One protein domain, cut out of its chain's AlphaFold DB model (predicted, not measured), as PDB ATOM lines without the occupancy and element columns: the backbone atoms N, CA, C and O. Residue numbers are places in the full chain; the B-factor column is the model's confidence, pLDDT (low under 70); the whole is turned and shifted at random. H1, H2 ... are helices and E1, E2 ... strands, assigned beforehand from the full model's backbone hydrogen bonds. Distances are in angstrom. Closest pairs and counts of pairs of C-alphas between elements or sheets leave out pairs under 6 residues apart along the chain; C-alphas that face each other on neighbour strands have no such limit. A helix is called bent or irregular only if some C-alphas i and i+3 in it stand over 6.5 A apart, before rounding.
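What this domain is: This is residues 3 to 99 of the 102 residues of an uncharacterized protein of Chitinophaga pinensis (UniProt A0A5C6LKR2). A twisted four-stranded sheet, E3 E2 E6 E7, has helix H1 across one face, and a small three-stranded sheet, E1 E5 E4, stands off from it at one end of the longest axis. At the other end H2 packs on the end of H1, and residues 94 to 99, of which 94 to 97 belong to H2, stick out. The 97 printed residues hold nine named elements in the order E1, E2, E3, E4, E5, H1, E6, E7, H2; both sheets are antiparallel. The class is mixed, helices and strands. The whole is compact, with a radius of gyration of the C-alphas of 14.2 A and spans of 40 by 29 by 25 A.

Where its parts are: E1 is residues 3 to 5, 6.8 A long, beginning at C-alpha 3 at (185.303, 185.655, 143.093). E2 is residues 13 to 18, 16.1 A, and E3 is residues 21 to 25, 13.6 A. E4 is residues 31 to 35, 14.0 A, and E5 is residues 39 to 43, 13.7 A. H1 is residues 50 to 61, 17.4 A, with C-alpha 50 at (172.488, 165.362, 146.584); it is irregular, C-alphas 51 and 54 being 7.4 A apart. E6 is residues 65 to 70, 16.3 A, and E7 is residues 75 to 80, 15.7 A. H2 is residues 82 to 97, 22.2 A, ending at C-alpha 97 at (174.403, 162.677, 129.334).

How they stand to each other: The larger sheet is only just strongly twisted, its C-alphas lying up to 4.4 A off the best plane. In the hairpin E2 and E3, N 16 and O 23 are 2.8 A apart, within hydrogen-bond range; so are N 68 and O 15 of E6 and E2, at 2.7 A, and N 69 and O 76 of the hairpin E6 and E7, at 2.8 A. H1 is on this sheet in two layers, a helix on one face, at a height of 9.9 A. It lies over E3 and, only just, over E2 and E6, with 3 C-alphas on each. On the local plane it runs slantwise to the strands, at 46 degrees to E3. H1 touches H2 with residues 59 to 61 alone; the closest C-alphas, of Ala 60 and Lys 89, are 4.2 A apart. Their lines stand at a steep tilt of 53 degrees, opposite ways. H2 is not on the larger sheet. In the smaller sheet, N 3 of E1 and O 42 of E5 are 2.7 A apart, and N 33 and O 41 of the hairpin E4 and E5 2.9 A. Its strands are apart from those of the larger sheet, E1 and E6 only just, at 8.5 A. Every O i to N i+4 pair is within range in H2, and 6 of 8 in H1.

The domain as a whole: The two C-alphas farthest apart, of Gly 37 and Gly 99, are 43.1 A apart. The printed part has no cut and no long link. Its mean pLDDT is 95.3, and no printed residue is under 70.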
ATOM      1  N   TYR A   3     185.424 184.228 142.838       92.88
ATOM      2  CA  TYR A   3     185.303 185.655 143.093       92.88
ATOM      3  C   TYR A   3     186.595 186.360 142.670       92.88
ATOM      4  O   TYR A   3     187.685 185.856 142.922       92.88
ATOM      5  N   TYR A   4     186.456 187.515 142.023       93.44
ATOM      6  CA  TYR A   4     187.563 188.354 141.572       93.44
ATOM      7  C   TYR A   4     187.233 189.816 141.869       93.44
ATOM      8  O   TYR A   4     186.168 190.296 141.453       93.44
ATOM      9  N   SER A   5     188.115 190.500 142.596       93.00
ATOM     10  CA  SER A   5     187.943 191.905 142.982       93.00
ATOM     11  C   SER A   5     189.283 192.565 143.309       93.00
ATOM     12  O   SER A   5     190.333 191.937 143.236       93.00
ATOM     13  N   ASP A   6     189.245 193.844 143.650       92.62
ATOM     14  CA  ASP A   6     190.324 194.641 144.246       92.62
ATOM     15  C   ASP A   6     190.283 194.671 145.790       92.62
ATOM     16  O   ASP A   6     191.175 195.224 146.429       92.62
ATOM     17  N   GLU A   7     189.267 194.055 146.402       91.12
ATOM     18  CA  GLU A   7     189.088 193.983 147.853       91.12
ATOM     19  C   GLU A   7     188.916 192.539 148.326       91.12
ATOM     20  O   GLU A   7     188.167 191.755 147.740       91.12
ATOM     21  N   TRP A   8     189.585 192.214 149.434       93.88
ATOM     22  CA  TRP A   8     189.407 190.946 150.130       93.88
ATOM     23  C   TRP A   8     188.071 190.899 150.860       93.88
ATOM     24  O   TRP A   8     187.747 191.778 151.666       93.88
ATOM     25  N   LEU A   9     187.344 189.811 150.652       95.62
ATOM     26  CA  LEU A   9     186.115 189.503 151.356       95.62
ATOM     27  C   LEU A   9     186.329 188.414 152.413       95.62
ATOM     28  O   LEU A   9     185.741 188.494 153.497       95.62
ATOM     29  N   PHE A  10     187.177 187.429 152.104       96.19
ATOM     30  CA  PHE A  10     187.308 186.165 152.831       96.19
ATOM     31  C   PHE A  10     185.934 185.522 153.020       96.19
ATOM     32  O   PHE A  10     185.442 185.367 154.147       96.19
ATOM     33  N   PHE A  11     185.252 185.264 151.902       96.75
ATOM     34  CA  PHE A  11     183.885 184.766 151.940       96.75
ATOM     35  C   PHE A  11     183.821 183.361 152.540       96.75
ATOM     36  O   PHE A  11     184.653 182.500 152.270       96.75
ATOM     37  N   HIS A  12     182.794 183.133 153.354       96.50
ATOM     38  CA  HIS A  12     182.542 181.850 154.012       96.50
ATOM     39  C   HIS A  12     181.096 181.370 153.823       96.50
ATOM     40  O   HIS A  12     180.725 180.289 154.268       96.50
ATOM     41  N   GLN A  13     180.238 182.180 153.197       97.00
ATOM     42  CA  GLN A  13     178.871 181.805 152.853       97.00
ATOM     43  C   GLN A  13     178.456 182.487 151.550       97.00
ATOM     44  O   GLN A  13     178.801 183.642 151.296       97.00
ATOM     45  N   VAL A  14     177.660 181.790 150.742       97.31
ATOM     46  CA  VAL A  14     177.060 182.326 149.522       97.31
ATOM     47  C   VAL A  14     175.544 182.223 149.620       97.31
ATOM     48  O   VAL A  14     174.993 181.165 149.915       97.31
ATOM     49  N   LYS A  15     174.846 183.328 149.354       97.94
ATOM     50  CA  LYS A  15     173.384 183.347 149.215       97.94
ATOM     51  C   LYS A  15     173.012 183.659 147.782       97.94
ATOM     52  O   LYS A  15     173.530 184.609 147.204       97.94
ATOM     53  N   PHE A  16     172.075 182.915 147.224       98.25
ATOM     54  CA  PHE A  16     171.580 183.133 145.876       98.25
ATOM     55  C   PHE A  16     170.155 183.667 145.914       98.25
ATOM     56  O   PHE A  16     169.331 183.231 146.715       98.25
ATOM     57  N   SER A  17     169.861 184.593 145.009       98.38
ATOM     58  CA  SER A  17     168.501 184.944 144.618       98.38
ATOM     59  C   SER A  17     168.325 184.509 143.172       98.38
ATOM     60  O   SER A  17     168.919 185.115 142.281       98.38
ATOM     61  N   ILE A  18     167.568 183.437 142.953       98.56
ATOM     62  CA  ILE A  18     167.353 182.808 141.648       98.56
ATOM     63  C   ILE A  18     165.868 182.902 141.341       98.56
ATOM     64  O   ILE A  18     165.060 182.313 142.056       98.56
ATOM     65  N   ASP A  19     165.500 183.687 140.329       98.19
ATOM     66  CA  ASP A  19     164.099 183.946 139.969       98.19
ATOM     67  C   ASP A  19     163.213 184.255 141.196       98.19
ATOM     68  O   ASP A  19     162.132 183.696 141.390       98.19
ATOM     69  N   SER A  20     163.715 185.154 142.053       95.62
ATOM     70  CA  SER A  20     163.086 185.603 143.307       95.62
ATOM     71  C   SER A  20     162.983 184.557 144.427       95.62
ATOM     72  O   SER A  20     162.351 184.826 145.448       95.62
ATOM     73  N   LYS A  21     163.629 183.394 144.292       98.00
ATOM     74  CA  LYS A  21     163.769 182.389 145.356       98.00
ATOM     75  C   LYS A  21     165.150 182.462 145.997       98.00
ATOM     76  O   LYS A  21     166.143 182.700 145.311       98.00
ATOM     77  N   ALA A  22     165.199 182.277 147.313       97.69
ATOM     78  CA  ALA A  22     166.436 182.307 148.082       97.69
ATOM     79  C   ALA A  22     167.020 180.900 148.234       97.69
ATOM     80  O   ALA A  22     166.289 179.963 148.549       97.69
ATOM     81  N   TYR A  23     168.331 180.788 148.053       97.88
ATOM     82  CA  TYR A  23     169.106 179.577 148.307       97.88
ATOM     83  C   TYR A  23     170.382 179.950 149.056       97.88
ATOM     84  O   TYR A  23     170.870 181.075 148.929       97.88
ATOM     85  N   GLU A  24     170.942 179.015 149.810       96.19
ATOM     86  CA  GLU A  24     172.188 179.220 150.547       96.19
ATOM     87  C   GLU A  24     173.149 178.068 150.272       96.19
ATOM     88  O   GLU A  24     172.730 176.928 150.090       96.19
ATOM     89  N   TYR A  25     174.437 178.389 150.235       95.75
ATOM     90  CA  TYR A  25     175.527 177.432 150.126       95.75
ATOM     91  C   TYR A  25     176.653 177.864 151.062       95.75
ATOM     92  O   TYR A  25     177.015 179.043 151.108       95.75
ATOM     93  N   THR A  26     177.192 176.914 151.818       95.62
ATOM     94  CA  THR A  26     178.321 177.145 152.725       95.62
ATOM     95  C   THR A  26     179.469 176.272 152.239       95.62
ATOM     96  O   THR A  26     179.388 175.061 152.436       95.62
ATOM     97  N   PRO A  27     180.484 176.857 151.579       94.06
ATOM     98  CA  PRO A  27     181.683 176.120 151.205       94.06
ATOM     99  C   PRO A  27     182.341 175.502 152.442       94.06
ATOM    100  O   PRO A  27     182.353 176.112 153.514       94.06
ATOM    101  N   ILE A  28     182.867 174.296 152.284       92.88
ATOM    102  CA  ILE A  28     183.695 173.605 153.270       92.88
ATOM    103  C   ILE A  28     185.047 174.304 153.380       92.88
ATOM    104  O   ILE A  28     185.512 174.534 154.496       92.88
ATOM    105  N   ASP A  29     185.657 174.631 152.239       91.69
ATOM    106  CA  ASP A  29     186.964 175.276 152.191       91.69
ATOM    107  C   ASP A  29     187.020 176.330 151.085       91.69
ATOM    108  O   ASP A  29     186.508 176.132 149.978       91.69
ATOM    109  N   THR A  30     187.623 177.474 151.398       95.44
ATOM    110  CA  THR A  30     187.807 178.569 150.447       95.44
ATOM    111  C   THR A  30     189.282 178.891 150.292       95.44
ATOM    112  O   THR A  30     190.006 179.142 151.251       95.44
ATOM    113  N   GLU A  31     189.714 178.904 149.040       97.12
ATOM    114  CA  GLU A  31     191.072 179.215 148.625       97.12
ATOM    115  C   GLU A  31     191.176 180.685 148.232       97.12
ATOM    116  O   GLU A  31     190.196 181.300 147.794       97.12
ATOM    117  N   THR A  32     192.377 181.248 148.368       95.88
ATOM    118  CA  THR A  32     192.634 182.661 148.079       95.88
ATOM    119  C   THR A  32     193.983 182.868 147.401       95.88
ATOM    120  O   THR A  32     194.947 182.177 147.722       95.88
ATOM    121  N   ASP A  33     194.068 183.834 146.487       96.12
ATOM    122  CA  ASP A  33     195.330 184.258 145.869       96.12
ATOM    123  C   ASP A  33     195.285 185.736 145.459       96.12
ATOM    124  O   ASP A  33     194.216 186.339 145.335       96.12
ATOM    125  N   SER A  34     196.451 186.338 145.255       94.56
ATOM    126  CA  SER A  34     196.604 187.724 144.821       94.56
ATOM    127  C   SER A  34     197.655 187.844 143.733       94.56
ATOM    128  O   SER A  34     198.647 187.122 143.724       94.56
ATOM    129  N   GLY A  35     197.459 188.808 142.846       87.44
ATOM    130  CA  GLY A  35     198.319 189.028 141.692       87.44
ATOM    131  C   GLY A  35     198.764 190.477 141.576       87.44
ATOM    132  O   GLY A  35     198.303 191.368 142.298       87.44
ATOM    133  N   ASP A  36     199.659 190.717 140.622       83.88
ATOM    134  CA  ASP A  36     200.111 192.064 140.296       83.88
ATOM    135  C   ASP A  36     198.928 192.961 139.895       83.88
ATOM    136  O   ASP A  36     198.005 192.549 139.192       83.88
ATOM    137  N   GLY A  37     198.964 194.220 140.339       85.31
ATOM    138  CA  GLY A  37     197.913 195.204 140.054       85.31
ATOM    139  C   GLY A  37     196.838 195.348 141.134       85.31
ATOM    140  O   GLY A  37     195.902 196.114 140.930       85.31
ATOM    141  N   GLY A  38     196.989 194.682 142.285       89.50
ATOM    142  CA  GLY A  38     196.101 194.860 143.445       89.50
ATOM    143  C   GLY A  38     194.808 194.051 143.377       89.50
ATOM    144  O   GLY A  38     193.866 194.355 144.098       89.50
ATOM    145  N   TYR A  39     194.764 193.033 142.517       93.75
ATOM    146  CA  TYR A  39     193.614 192.151 142.389       93.75
ATOM    147  C   TYR A  39     193.766 190.881 143.216       93.75
ATOM    148  O   TYR A  39     194.872 190.374 143.435       93.75
ATOM    149  N   VAL A  40     192.619 190.365 143.640       95.19
ATOM    150  CA  VAL A  40     192.485 189.199 144.500       95.19
ATOM    151  C   VAL A  40     191.494 188.212 143.902       95.19
ATOM    152  O   VAL A  40     190.536 188.585 143.214       95.19
ATOM    153  N   TRP A  41     191.727 186.943 144.199       96.38
ATOM    154  CA  TRP A  41     190.889 185.821 143.830       96.38
ATOM    155  C   TRP A  41     190.513 185.050 145.085       96.38
ATOM    156  O   TRP A  41     191.362 184.773 145.928       96.38
ATOM    157  N   GLU A  42     189.247 184.664 145.178       96.75
ATOM    158  CA  GLU A  42     188.751 183.751 146.208       96.75
ATOM    159  C   GLU A  42     187.873 182.691 145.533       96.75
ATOM    160  O   GLU A  42     187.041 183.027 144.687       96.75
ATOM    161  N   TRP A  43     188.044 181.408 145.838       97.06
ATOM    162  CA  TRP A  43     187.282 180.347 145.172       97.06
ATOM    163  C   TRP A  43     187.073 179.118 146.047       97.06
ATOM    164  O   TRP A  43     187.711 178.942 147.073       97.06
ATOM    165  N   PHE A  44     186.164 178.253 145.608       95.50
ATOM    166  CA  PHE A  44     186.039 176.883 146.101       95.50
ATOM    167  C   PHE A  44     185.795 175.945 144.921       95.50
ATOM    168  O   PHE A  44     185.155 176.334 143.927       95.50
ATOM    169  N   ASP A  45     186.287 174.718 145.050       93.31
ATOM    170  CA  ASP A  45     186.094 173.635 144.090       93.31
ATOM    171  C   ASP A  45     185.665 172.369 144.835       93.31
ATOM    172  O   ASP A  45     186.474 171.570 145.297       93.31
ATOM    173  N   GLU A  46     184.354 172.247 145.026       90.94
ATOM    174  CA  GLU A  46     183.743 171.194 145.827       90.94
ATOM    175  C   GLU A  46     182.871 170.303 144.949       90.94
ATOM    176  O   GLU A  46     182.220 170.755 144.002       90.94
ATOM    177  N   SER A  47     182.853 169.010 145.278       88.31
ATOM    178  CA  SER A  47     181.992 168.054 144.589       88.31
ATOM    179  C   SER A  47     180.531 168.332 144.913       88.31
ATOM    180  O   SER A  47     180.144 168.424 146.074       88.31
ATOM    181  N   VAL A  48     179.714 168.390 143.867       85.25
ATOM    182  CA  VAL A  48     178.263 168.497 143.984       85.25
ATOM    183  C   VAL A  48     177.700 167.239 144.636       85.25
ATOM    184  O   VAL A  48     177.947 166.128 144.165       85.25
ATOM    185  N   SER A  49     176.893 167.419 145.676       86.56
ATOM    186  CA  SER A  49     176.197 166.341 146.373       86.56
ATOM    187  C   SER A  49     174.679 166.412 146.172       86.56
ATOM    188  O   SER A  49     174.137 167.383 145.634       86.56
ATOM    189  N   THR A  50     173.957 165.398 146.653       87.00
ATOM    190  CA  THR A  50     172.488 165.362 146.584       87.00
ATOM    191  C   THR A  50     171.835 166.547 147.296       87.00
ATOM    192  O   THR A  50     170.783 167.013 146.856       87.00
ATOM    193  N   SER A  51     172.446 167.076 148.364       88.19
ATOM    194  CA  SER A  51     171.923 168.257 149.067       88.19
ATOM    195  C   SER A  51     171.993 169.538 148.237       88.19
ATOM    196  O   SER A  51     171.212 170.453 148.478       88.19
ATOM    197  N   ASP A  52     172.849 169.588 147.216       90.12
ATOM    198  CA  ASP A  52     173.035 170.766 146.358       90.12
ATOM    199  C   ASP A  52     172.123 170.747 145.127       90.12
ATOM    200  O   ASP A  52     172.066 171.708 144.351       90.12
ATOM    201  N   LYS A  53     171.385 169.646 144.936       92.38
ATOM    202  CA  LYS A  53     170.601 169.391 143.729       92.38
ATOM    203  C   LYS A  53     169.613 170.506 143.419       92.38
ATOM    204  O   LYS A  53     169.556 170.958 142.277       92.38
ATOM    205  N   GLU A  54     168.857 170.961 144.416       95.56
ATOM    206  CA  GLU A  54     167.854 172.010 144.211       95.56
ATOM    207  C   GLU A  54     168.485 173.331 143.763       95.56
ATOM    208  O   GLU A  54     167.957 173.989 142.865       95.56
ATOM    209  N   LEU A  55     169.631 173.703 144.341       96.44
ATOM    210  CA  LEU A  55     170.358 174.920 143.982       96.44
ATOM    211  C   LEU A  55     170.886 174.844 142.545       96.44
ATOM    212  O   LEU A  55     170.705 175.778 141.762       96.44
ATOM    213  N   ILE A  56     171.520 173.732 142.178       95.62
ATOM    214  CA  ILE A  56     172.145 173.574 140.860       95.62
ATOM    215  C   ILE A  56     171.093 173.481 139.759       95.62
ATOM    216  O   ILE A  56     171.246 174.103 138.707       95.62
ATOM    217  N   GLU A  57     169.995 172.765 140.002       96.75
ATOM    218  CA  GLU A  57     168.877 172.721 139.060       96.75
ATOM    219  C   GLU A  57     168.176 174.079 138.943       96.75
ATOM    220  O   GLU A  57     167.777 174.454 137.837       96.75
ATOM    221  N   ALA A  58     168.076 174.851 140.031       98.25
ATOM    222  CA  ALA A  58     167.566 176.217 139.978       98.25
ATOM    223  C   ALA A  58     168.471 177.120 139.129       98.25
ATOM    224  O   ALA A  58     167.968 177.801 138.238       98.25
ATOM    225  N   LEU A  59     169.792 177.089 139.337       97.88
ATOM    226  CA  LEU A  59     170.754 177.863 138.540       97.88
ATOM    227  C   LEU A  59     170.711 177.480 137.055       97.88
ATOM    228  O   LEU A  59     170.667 178.359 136.198       97.88
ATOM    229  N   ALA A  60     170.668 176.185 136.737       97.62
ATOM    230  CA  ALA A  60     170.635 175.696 135.359       97.62
ATOM    231  C   ALA A  60     169.368 176.111 134.586       97.62
ATOM    232  O   ALA A  60     169.388 176.180 133.359       97.62
ATOM    233  N   ASN A  61     168.261 176.383 135.283       98.00
ATOM    234  CA  ASN A  61     166.983 176.760 134.672       98.00
ATOM    235  C   ASN A  61     166.599 178.228 134.911       98.00
ATOM    236  O   ASN A  61     165.500 178.641 134.530       98.00
ATOM    237  N   ALA A  62     167.484 179.009 135.530       98.38
ATOM    238  CA  ALA A  62     167.206 180.378 135.930       98.38
ATOM    239  C   ALA A  62     167.051 181.314 134.728       98.38
ATOM    240  O   ALA A  62     167.821 181.258 133.765       98.38
ATOM    241  N   LYS A  63     166.113 182.259 134.823       97.81
ATOM    242  CA  LYS A  63     166.056 183.421 133.918       97.81
ATOM    243  C   LYS A  63     166.943 184.557 134.412       97.81
ATOM    244  O   LYS A  63     167.472 185.328 133.616       97.81
ATOM    245  N   SER A  64     167.078 184.677 135.728       98.00
ATOM    246  CA  SER A  64     167.893 185.681 136.396       98.00
ATOM    247  C   SER A  64     168.426 185.143 137.718       98.00
ATOM    248  O   SER A  64     167.707 184.480 138.468       98.00
ATOM    249  N   ALA A  65     169.682 185.458 138.029       98.44
ATOM    250  CA  ALA A  65     170.253 185.112 139.317       98.44
ATOM    251  C   ALA A  65     171.253 186.161 139.808       98.44
ATOM    252  O   ALA A  65     171.986 186.783 139.033       98.44
ATOM    253  N   LYS A  66     171.295 186.340 141.126       98.31
ATOM    254  CA  LYS A  66     172.335 187.088 141.837       98.31
ATOM    255  C   LYS A  66     172.915 186.209 142.929       98.31
ATOM    256  O   LYS A  66     172.179 185.448 143.554       98.31
ATOM    257  N   MET A  67     174.204 186.362 143.184       97.19
ATOM    258  CA  MET A  67     174.882 185.765 144.326       97.19
ATOM    259  C   MET A  67     175.397 186.864 145.245       97.19
ATOM    260  O   MET A  67     175.970 187.850 144.786       97.19
ATOM    261  N   LYS A  68     175.179 186.692 146.541       97.94
ATOM    262  CA  LYS A  68     175.736 187.501 147.612       97.94
ATOM    263  C   LYS A  68     176.786 186.661 148.322       97.94
ATOM    264  O   LYS A  68     176.433 185.690 148.990       97.94
ATOM    265  N   LEU A  69     178.048 187.033 148.164       97.69
ATOM    266  CA  LEU A  69     179.160 186.455 148.903       97.69
ATOM    267  C   LEU A  69     179.253 187.178 150.244       97.69
ATOM    268  O   LEU A  69     179.230 188.409 150.289       97.69
ATOM    269  N   ILE A  70     179.290 186.422 151.332       98.06
ATOM    270  CA  ILE A  70     179.323 186.937 152.698       98.06
ATOM    271  C   ILE A  70     180.693 186.610 153.276       98.06
ATOM    272  O   ILE A  70     181.036 185.440 153.447       98.06
ATOM    273  N   GLY A  71     181.460 187.665 153.529       96.62
ATOM    274  CA  GLY A  71     182.746 187.626 154.203       96.62
ATOM    275  C   GLY A  71     182.637 187.858 155.696       96.62
ATOM    276  O   GLY A  71     181.551 188.010 156.254       96.62
ATOM    277  N   GLN A  72     183.796 187.954 156.342       91.44
ATOM    278  CA  GLN A  72     183.871 188.140 157.795       91.44
ATOM    279  C   GLN A  72     183.263 189.469 158.268       91.44
ATOM    280  O   GLN A  72     182.713 189.551 159.365       91.44
ATOM    281  N   LYS A  73     183.404 190.532 157.464       93.12
ATOM    282  CA  LYS A  73     182.962 191.899 157.811       93.12
ATOM    283  C   LYS A  73     182.028 192.515 156.779       93.12
ATOM    284  O   LYS A  73     181.146 193.291 157.137       93.12
ATOM    285  N   TYR A  74     182.240 192.185 155.512       95.69
ATOM    286  CA  TYR A  74     181.541 192.783 154.385       95.69
ATOM    287  C   TYR A  74     180.863 191.710 153.541       95.69
ATOM    288  O   TYR A  74     180.956 190.513 153.810       95.69
ATOM    289  N   TYR A  75     180.133 192.155 152.530       97.19
ATOM    290  CA  TYR A  75     179.547 191.296 151.520       97.19
ATOM    291  C   TYR A  75     179.693 191.962 150.161       97.19
ATOM    292  O   TYR A  75     179.700 193.189 150.070       97.19
ATOM    293  N   ASP A  76     179.690 191.154 149.113       97.50
ATOM    294  CA  ASP A  76     179.599 191.635 147.740       97.50
ATOM    295  C   ASP A  76     178.479 190.887 147.014       97.50
ATOM    296  O   ASP A  76     178.223 189.709 147.268       97.50
ATOM    297  N   THR A  77     177.748 191.585 146.149       97.38
ATOM    298  CA  THR A  77     176.659 191.003 145.362       97.38
ATOM    299  C   THR A  77     176.984 191.090 143.884       97.38
ATOM    300  O   THR A  77     177.058 192.175 143.311       97.38
ATOM    301  N   LYS A  78     177.095 189.931 143.237       96.06
ATOM    302  CA  LYS A  78     177.335 189.816 141.801       96.06
ATOM    303  C   LYS A  78     176.087 189.297 141.096       96.06
ATOM    304  O   LYS A  78     175.415 188.378 141.566       96.06
ATOM    305  N   THR A  79     175.787 189.875 139.940       97.62
ATOM    306  CA  THR A  79     174.812 189.297 139.011       97.62
ATOM    307  C   THR A  79     175.466 188.125 138.293       97.62
ATOM    308  O   THR A  79     176.557 188.278 137.746       97.62
ATOM    309  N   ILE A  80     174.796 186.975 138.263       97.44
ATOM    310  CA  ILE A  80     175.222 185.847 137.436       97.44
ATOM    311  C   ILE A  80     174.716 186.130 136.025       97.44
ATOM    312  O   ILE A  80     173.512 186.256 135.790       97.44
ATOM    313  N   SER A  81     175.643 186.308 135.092       97.56
ATOM    314  CA  SER A  81     175.303 186.634 133.709       97.56
ATOM    315  C   SER A  81     174.548 185.489 133.033       97.56
ATOM    316  O   SER A  81     174.727 184.319 133.367       97.56
ATOM    317  N   ILE A  82     173.759 185.812 132.005       97.81
ATOM    318  CA  ILE A  82     173.077 184.798 131.186       97.81
ATOM    319  C   ILE A  82     174.081 183.809 130.569       97.81
ATOM    320  O   ILE A  82     173.799 182.618 130.494       97.81
ATOM    321  N   GLY A  83     175.274 184.277 130.186       98.06
ATOM    322  CA  GLY A  83     176.347 183.406 129.697       98.06
ATOM    323  C   GLY A  83     176.795 182.378 130.741       98.06
ATOM    324  O   GLY A  83     176.917 181.199 130.420       98.06
ATOM    325  N   GLN A  84     176.965 182.796 131.999       97.56
ATOM    326  CA  GLN A  84     177.307 181.893 133.103       97.56
ATOM    327  C   GLN A  84     176.171 180.912 133.421       97.56
ATOM    328  O   GLN A  84     176.438 179.728 133.605       97.56
ATOM    329  N   LEU A  85     174.911 181.360 133.428       98.25
ATOM    330  CA  LEU A  85     173.756 180.470 133.621       98.25
ATOM    331  C   LEU A  85     173.671 179.406 132.518       98.25
ATOM    332  O   LEU A  85     173.487 178.224 132.804       98.25
ATOM    333  N   ASN A  86     173.891 179.803 131.263       98.19
ATOM    334  CA  ASN A  86     173.935 178.872 130.137       98.19
ATOM    335  C   ASN A  86     175.091 177.870 130.264       98.19
ATOM    336  O   ASN A  86     174.895 176.690 129.988       98.19
ATOM    337  N   ALA A  87     176.271 178.310 130.712       97.88
ATOM    338  CA  ALA A  87     177.405 177.419 130.943       97.88
ATOM    339  C   ALA A  87     177.114 176.393 132.054       97.88
ATOM    340  O   ALA A  87     177.409 175.210 131.884       97.88
ATOM    341  N   ILE A  88     176.470 176.813 133.152       96.50
ATOM    342  CA  ILE A  88     176.012 175.909 134.223       96.50
ATOM    343  C   ILE A  88     175.039 174.873 133.656       96.50
ATOM    344  O   ILE A  88     175.218 173.674 133.874       96.50
ATOM    345  N   LYS A  89     174.047 175.318 132.876       97.62
ATOM    346  CA  LYS A  89     173.068 174.432 132.239       97.62
ATOM    347  C   LYS A  89     173.730 173.390 131.339       97.62
ATOM    348  O   LYS A  89     173.475 172.202 131.504       97.62
ATOM    349  N   GLN A  90     174.600 173.823 130.430       98.00
ATOM    350  CA  GLN A  90     175.294 172.935 129.492       98.00
ATOM    351  C   GLN A  90     176.190 171.928 130.214       98.00
ATOM    352  O   GLN A  90     176.213 170.753 129.853       98.00
ATOM    353  N   THR A  91     176.891 172.370 131.260       95.44
ATOM    354  CA  THR A  91     177.739 171.494 132.079       95.44
ATOM    355  C   THR A  91     176.901 170.423 132.773       95.44
ATOM    356  O   THR A  91     177.259 169.247 132.746       95.44
ATOM    357  N   LEU A  92     175.750 170.804 133.337       95.25
ATOM    358  CA  LEU A  92     174.840 169.867 133.989       95.25
ATOM    359  C   LEU A  92     174.218 168.868 133.004       95.25
ATOM    360  O   LEU A  92     174.103 167.681 133.309       95.25
ATOM    361  N   GLU A  93     173.814 169.336 131.822       96.00
ATOM    362  CA  GLU A  93     173.277 168.486 130.755       96.00
ATOM    363  C   GLU A  93     174.323 167.482 130.259       96.00
ATOM    364  O   GLU A  93     174.011 166.298 130.127       96.00
ATOM    365  N   LEU A  94     175.572 167.920 130.059       96.88
ATOM    366  CA  LEU A  94     176.683 167.044 129.686       96.88
ATOM    367  C   LEU A  94     176.968 166.004 130.776       96.88
ATOM    368  O   LEU A  94     177.077 164.818 130.467       96.88
ATOM    369  N   TYR A  95     177.024 166.422 132.043       94.06
ATOM    370  CA  TYR A  95     177.222 165.519 133.180       94.06
ATOM    371  C   TYR A  95     176.157 164.412 133.213       94.06
ATOM    372  O   TYR A  95     176.487 163.228 133.301       94.06
ATOM    373  N   LYS A  96     174.878 164.782 133.048       94.06
ATOM    374  CA  LYS A  96     173.759 163.828 132.965       94.06
ATOM    375  C   LYS A  96     173.871 162.915 131.736       94.06
ATOM    376  O   LYS A  96     173.660 161.711 131.856       94.06
ATOM    377  N   ALA A  97     174.238 163.451 130.569       96.69
ATOM    378  CA  ALA A  97     174.403 162.677 129.334       96.69
ATOM    379  C   ALA A  97     175.539 161.643 129.415       96.69
ATOM    380  O   ALA A  97     175.454 160.582 128.801       96.69
ATOM    381  N   MET A  98     176.576 161.925 130.207       96.88
ATOM    382  CA  MET A  98     177.681 161.004 130.487       96.88
ATOM    383  C   MET A  98     177.340 159.942 131.550       96.88
ATOM    384  O   MET A  98     178.197 159.134 131.898       96.88
ATOM    385  N   GLY A  99     176.103 159.920 132.060       94.25
ATOM    386  CA  GLY A  99     175.652 158.973 133.084       94.25
ATOM    387  C   GLY A  99     175.933 159.414 134.522       94.25
ATOM    388  O   GLY A  99     175.766 158.613 135.440       94.25
TER     389      GLY A  99